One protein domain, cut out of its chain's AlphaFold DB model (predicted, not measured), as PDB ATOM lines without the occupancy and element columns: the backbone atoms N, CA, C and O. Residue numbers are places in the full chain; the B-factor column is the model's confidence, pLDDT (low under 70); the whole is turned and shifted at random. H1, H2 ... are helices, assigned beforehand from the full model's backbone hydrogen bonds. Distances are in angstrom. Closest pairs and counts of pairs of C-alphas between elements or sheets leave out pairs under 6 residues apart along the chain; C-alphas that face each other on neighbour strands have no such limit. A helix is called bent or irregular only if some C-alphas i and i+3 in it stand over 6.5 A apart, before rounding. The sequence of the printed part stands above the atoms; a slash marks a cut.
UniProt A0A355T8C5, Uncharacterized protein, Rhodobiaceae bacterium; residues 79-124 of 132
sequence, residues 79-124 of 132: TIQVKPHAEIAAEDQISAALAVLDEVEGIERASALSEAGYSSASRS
ATOM      1  N   THR A  79     108.475 118.224 111.963       76.75
ATOM      2  CA  THR A  79     107.980 119.539 112.401       76.75
ATOM      3  C   THR A  79     108.443 119.832 113.825       76.75
ATOM      4  O   THR A  79     108.006 119.179 114.772       76.75
ATOM      5  N   ILE A  80     109.286 120.852 113.993       76.62
ATOM      6  CA  ILE A  80     109.766 121.306 115.304       76.62
ATOM      7  C   ILE A  80     108.968 122.540 115.730       76.62
ATOM      8  O   ILE A  80     108.942 123.551 115.030       76.62
ATOM      9  N   GLN A  81     108.314 122.465 116.891       78.88
ATOM     10  CA  GLN A  81     107.612 123.604 117.480       78.88
ATOM     11  C   GLN A  81     108.550 124.374 118.413       78.88
ATOM     12  O   GLN A  81     108.892 123.900 119.497       78.88
ATOM     13  N   VAL A  82     108.914 125.595 118.022       81.19
ATOM     14  CA  VAL A  82     109.639 126.524 118.896       81.19
ATOM     15  C   VAL A  82     108.634 127.150 119.865       81.19
ATOM     16  O   VAL A  82     107.715 127.857 119.452       81.19
ATOM     17  N   LYS A  83     108.764 126.853 121.164       79.06
ATOM     18  CA  LYS A  83     107.955 127.509 122.199       79.06
ATOM     19  C   LYS A  83     108.510 128.910 122.462       79.06
ATOM     20  O   LYS A  83     109.696 129.005 122.765       79.06
ATOM     21  N   PRO A  84     107.680 129.964 122.409       73.94
ATOM     22  CA  PRO A  84     108.149 131.323 122.622       73.94
ATOM     23  C   PRO A  84     108.632 131.502 124.063       73.94
ATOM     24  O   PRO A  84     107.874 131.322 125.020       73.94
ATOM     25  N   HIS A  85     109.899 131.867 124.209       80.00
ATOM     26  CA  HIS A  85     110.463 132.330 125.470       80.00
ATOM     27  C   HIS A  85     110.107 133.807 125.705       80.00
ATOM     28  O   HIS A  85     110.198 134.611 124.783       80.00
ATOM     29  N   ALA A  86     109.723 134.179 126.931       74.38
ATOM     30  CA  ALA A  86     109.226 135.526 127.251       74.38
ATOM     31  C   ALA A  86     110.288 136.643 127.156       74.38
ATOM     32  O   ALA A  86     109.942 137.818 127.090       74.38
ATOM     33  N   GLU A  87     111.570 136.279 127.158       73.94
ATOM     34  CA  GLU A  87     112.708 137.212 127.187       73.94
ATOM     35  C   GLU A  87     113.404 137.385 125.828       73.94
ATOM     36  O   GLU A  87     114.281 138.234 125.700       73.94
ATOM     37  N   ILE A  88     113.034 136.601 124.808       77.19
ATOM     38  CA  ILE A  88     113.699 136.592 123.496       77.19
ATOM     39  C   ILE A  88     112.641 136.856 122.420       77.19
ATOM     40  O   ILE A  88     111.542 136.308 122.495       77.19
ATOM     41  N   ALA A  89     112.939 137.665 121.401       78.69
ATOM     42  CA  ALA A  89     112.019 137.852 120.280       78.69
ATOM     43  C   ALA A  89     111.790 136.523 119.530       78.69
ATOM     44  O   ALA A  89     112.697 135.698 119.422       78.69
ATOM     45  N   ALA A  90     110.575 136.295 119.027       75.38
ATOM     46  CA  ALA A  90     110.221 135.042 118.353       75.38
ATOM     47  C   ALA A  90     111.087 134.794 117.102       75.38
ATOM     48  O   ALA A  90     111.592 133.688 116.922       75.38
ATOM     49  N   GLU A  91     111.334 135.828 116.294       78.31
ATOM     50  CA  GLU A  91     112.245 135.786 115.143       78.31
ATOM     51  C   GLU A  91     113.665 135.338 115.510       78.31
ATOM     52  O   GLU A  91     114.245 134.516 114.801       78.31
ATOM     53  N   ASP A  92     114.212 135.819 116.630       80.94
ATOM     54  CA  ASP A  92     115.562 135.453 117.072       80.94
ATOM     55  C   ASP A  92     115.622 133.983 117.510       80.94
ATOM     56  O   ASP A  92     116.587 133.278 117.214       80.94
ATOM     57  N   GLN A  93     114.561 133.483 118.156       80.06
ATOM     58  CA  GLN A  93     114.448 132.073 118.549       80.06
ATOM     59  C   GLN A  93     114.318 131.150 117.333       80.06
ATOM     60  O   GLN A  93     114.933 130.084 117.297       80.06
ATOM     61  N   ILE A  94     113.536 131.557 116.329       85.12
ATOM     62  CA  ILE A  94     113.376 130.810 115.075       85.12
ATOM     63  C   ILE A  94     114.697 130.789 114.302       85.12
ATOM     64  O   ILE A  94     115.097 129.735 113.814       85.12
ATOM     65  N   SER A  95     115.397 131.923 114.227       83.62
ATOM     66  CA  SER A  95     116.708 132.023 113.576       83.62
ATOM     67  C   SER A  95     117.751 131.135 114.262       83.62
ATOM     68  O   SER A  95     118.453 130.376 113.595       83.62
ATOM     69  N   ALA A  96     117.793 131.141 115.597       83.81
ATOM     70  CA  ALA A  96     118.667 130.261 116.368       83.81
ATOM     71  C   ALA A  96     118.336 128.774 116.152       83.81
ATOM     72  O   ALA A  96     119.242 127.962 115.980       83.81
ATOM     73  N   ALA A  97     117.049 128.413 116.110       84.94
ATOM     74  CA  ALA A  97     116.628 127.046 115.819       84.94
ATOM     75  C   ALA A  97     117.029 126.612 114.400       84.94
ATOM     76  O   ALA A  97     117.520 125.501 114.226       84.94
ATOM     77  N   LEU A  98     116.872 127.484 113.397       85.50
ATOM     78  CA  LEU A  98     117.317 127.211 112.026       85.50
ATOM     79  C   LEU A  98     118.835 127.041 111.940       85.50
ATOM     80  O   LEU A  98     119.282 126.112 111.283       85.50
ATOM     81  N   ALA A  99     119.615 127.880 112.627       85.44
ATOM     82  CA  ALA A  99     121.074 127.774 112.644       85.44
ATOM     83  C   ALA A  99     121.550 126.446 113.253       85.44
ATOM     84  O   ALA A  99     122.443 125.807 112.709       85.44
ATOM     85  N   VAL A 100     120.916 126.002 114.345       86.00
ATOM     86  CA  VAL A 100     121.213 124.694 114.949       86.00
ATOM     87  C   VAL A 100     120.840 123.556 114.001       86.00
ATOM     88  O   VAL A 100     121.592 122.599 113.895       86.00
ATOM     89  N   LEU A 101     119.701 123.647 113.309       84.56
ATOM     90  CA  LEU A 101     119.252 122.609 112.372       84.56
ATOM     91  C   LEU A 101     120.105 122.544 111.098       84.56
ATOM     92  O   LEU A 101     120.274 121.461 110.553       84.56
ATOM     93  N   ASP A 102     120.660 123.664 110.638       84.19
ATOM     94  CA  ASP A 102     121.550 123.709 109.468       84.19
ATOM     95  C   ASP A 102     122.907 123.030 109.740       84.19
ATOM     96  O   ASP A 102     123.543 122.504 108.833       84.19
ATOM     97  N   GLU A 103     123.335 122.989 111.005       83.88
ATOM     98  CA  GLU A 103     124.580 122.334 111.428       83.88
ATOM     99  C   GLU A 103     124.422 120.810 111.627       83.88
ATOM    100  O   GLU A 103     125.414 120.085 111.729       83.88
ATOM    101  N   VAL A 104     123.189 120.289 111.663       80.81
ATOM    102  CA  VAL A 104     122.935 118.851 111.842       80.81
ATOM    103  C   VAL A 104     123.152 118.101 110.528       80.81
ATOM    104  O   VAL A 104     122.409 118.256 109.558       80.81
ATOM    105  N   GLU A 105     124.143 117.208 110.521       73.94
ATOM    106  CA  GLU A 105     124.393 116.286 109.412       73.94
ATOM    107  C   GLU A 105     123.150 115.418 109.136       73.94
ATOM    108  O   GLU A 105     122.649 114.722 110.019       73.94
ATOM    109  N   GLY A 106     122.648 115.467 107.897       74.50
ATOM    110  CA  GLY A 106     121.475 114.706 107.451       74.50
ATOM    111  C   GLY A 106     120.194 115.524 107.241       74.50
ATOM    112  O   GLY A 106     119.215 114.971 106.747       74.50
ATOM    113  N   ILE A 107     120.180 116.827 107.549       75.81
ATOM    114  CA  ILE A 107     119.031 117.700 107.257       75.81
ATOM    115  C   ILE A 107     119.194 118.333 105.867       75.81
ATOM    116  O   ILE A 107     120.044 119.191 105.661       75.81
ATOM    117  N   GLU A 108     118.361 117.936 104.897       75.50
ATOM    118  CA  GLU A 108     118.413 118.510 103.537       75.50
ATOM    119  C   GLU A 108     117.841 119.935 103.462       75.50
ATOM    120  O   GLU A 108     118.290 120.756 102.656       75.50
ATOM    121  N   ARG A 109     116.795 120.230 104.248       71.38
ATOM    122  CA  ARG A 109     116.117 121.532 104.221       71.38
ATOM    123  C   ARG A 109     115.313 121.787 105.495       71.38
ATOM    124  O   ARG A 109     114.371 121.058 105.790       71.38
ATOM    125  N   ALA A 110     115.600 122.892 106.176       80.62
ATOM    126  CA  ALA A 110     114.765 123.441 107.244       80.62
ATOM    127  C   ALA A 110     114.096 124.741 106.767       80.62
ATOM    128  O   ALA A 110     114.752 125.608 106.188       80.62
ATOM    129  N   SER A 111     112.785 124.901 106.976       80.44
ATOM    130  CA  SER A 111     112.087 126.155 106.654       80.44
ATOM    131  C   SER A 111     111.134 126.570 107.764       80.44
ATOM    132  O   SER A 111     110.315 125.764 108.204       80.44
ATOM    133  N   ALA A 112     111.190 127.841 108.161       81.38
ATOM    134  CA  ALA A 112     110.205 128.420 109.062       81.38
ATOM    135  C   ALA A 112     108.858 128.599 108.346       81.38
ATOM    136  O   ALA A 112     108.784 129.187 107.264       81.38
ATOM    137  N   LEU A 113     107.783 128.117 108.969       77.88
ATOM    138  CA  LEU A 113     106.424 128.374 108.509       77.88
ATOM    139  C   LEU A 113     105.947 129.705 109.098       77.88
ATOM    140  O   LEU A 113     105.772 129.819 110.310       77.88
ATOM    141  N   SER A 114     105.743 130.712 108.245       69.94
ATOM    142  CA  SER A 114     105.257 132.023 108.681       69.94
ATOM    143  C   SER A 114     103.745 132.017 108.934       69.94
ATOM    144  O   SER A 114     102.975 131.304 108.282       69.94
ATOM    145  N   GLU A 115     103.301 132.866 109.858       68.88
ATOM    146  CA  GLU A 115     101.892 133.019 110.249       68.88
ATOM    147  C   GLU A 115     100.968 133.372 109.063       68.88
ATOM    148  O   GLU A 115      99.816 132.932 108.991       68.88
ATOM    149  N   ALA A 116     101.504 134.076 108.057       61.47
ATOM    150  CA  ALA A 116     100.805 134.401 106.815       61.47
ATOM    151  C   ALA A 116     100.404 133.151 106.002       61.47
ATOM    152  O   ALA A 116      99.326 133.117 105.397       61.47
ATOM    153  N   GLY A 117     101.225 132.095 106.024       61.22
ATOM    154  CA  GLY A 117     100.913 130.817 105.378       61.22
ATOM    155  C   GLY A 117      99.788 130.059 106.092       61.22
ATOM    156  O   GLY A 117      98.885 129.532 105.443       61.22
ATOM    157  N   TYR A 118      99.773 130.083 107.427       63.53
ATOM    158  CA  TYR A 118      98.760 129.403 108.244       63.53
ATOM    159  C   TYR A 118      97.367 130.057 108.143       63.53
ATOM    160  O   TYR A 118      96.333 129.383 108.057       63.53
ATOM    161  N   SER A 119      97.330 131.392 108.091       65.06
ATOM    162  CA  SER A 119      96.097 132.184 107.956       65.06
ATOM    163  C   SER A 119      95.347 131.917 106.641       65.06
ATOM    164  O   SER A 119      94.116 131.873 106.611       65.06
ATOM    165  N   SER A 120      96.075 131.688 105.544       65.00
ATOM    166  CA  SER A 120      95.465 131.417 104.234       65.00
ATOM    167  C   SER A 120      94.933 129.984 104.117       65.00
ATOM    168  O   SER A 120      93.836 129.776 103.593       65.00
ATOM    169  N   ALA A 121      95.645 129.007 104.689       73.19
ATOM    170  CA  ALA A 121      95.223 127.609 104.723       73.19
ATOM    171  C   ALA A 121      93.967 127.400 105.586       73.19
ATOM    172  O   ALA A 121      93.026 126.723 105.163       73.19
ATOM    173  N   SER A 122      93.907 128.033 106.764       74.06
ATOM    174  CA  SER A 122      92.718 127.971 107.627       74.06
ATOM    175  C   SER A 122      91.496 128.617 106.965       74.06
ATOM    176  O   SER A 122      90.403 128.050 106.992       74.06
ATOM    177  N   ARG A 123      91.681 129.752 106.281       69.69
ATOM    178  CA  ARG A 123      90.598 130.437 105.560       69.69
ATOM    179  C   ARG A 123      90.075 129.633 104.364       69.69
ATOM    180  O   ARG A 123      88.870 129.615 104.130       69.69
ATOM    181  N   SER A 124      90.950 128.929 103.643       78.75
ATOM    182  CA  SER A 124      90.556 128.057 102.527       78.75
ATOM    183  C   SER A 124      89.720 126.853 102.969       78.75
ATOM    184  O   SER A 124      88.873 126.397 102.203       78.75
TER     185      SER A 124
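AT A GLANCE: This is residues 79 to 124 of the 132 residues of an uncharacterized protein of Rhodobiaceae bacterium (UniProt A0A355T8C5). One helix, H1, has the unnamed leading stretch, residues 79 to 89, folding back beside it, and a second helix, H2, sticks out as a free arm at the far end of a long looping link. The link swings out past the end of H1 at residues 103 to 108, which stand free, and then turns back past H1 towards H2. The printed part has 46 residues with two named helices, H1 then H2 along the chain, and no named strand; the class is all helix, with 23 of the 46 residues in the helices. The whole is loose, with a radius of gyration of the C-alphas of 12.6 A, and flat, spanning 36 by 30 by 12 A.

HOW THE PARTS SIT: The longest helix is H1, residues 90 to 102. H2, residues 115 to 124, is apart from it: no C-alpha of the one is within 8 A of the other. A long link of 12 residues, 103 to 114, joins the two. Residues 114 to 124, of which 115 to 124 belong to H2, stand free. In H1 every O i to N i+4 pair is within hydrogen-bond range; in H2 this holds for 5 of 6 pairs. Neither helix is bent.

IN THESE COORDINATES: H1 runs from C-alpha 90 at (110.221, 135.042, 118.353) to C-alpha 102 at (121.550, 123.709, 109.468), a length of 18.3 A. H2 is 14.6 A long and ends with C-alpha 124 at (90.556, 128.057, 102.527).

THE WHOLE: The two C-alphas farthest apart, those of Glu 105 and Arg 123, are 36.8 A apart. The printed part has no cut. The mean pLDDT of the printed part is 76.9, and that of H2 is 68; residues 114 to 120 and residue 123 are under 70.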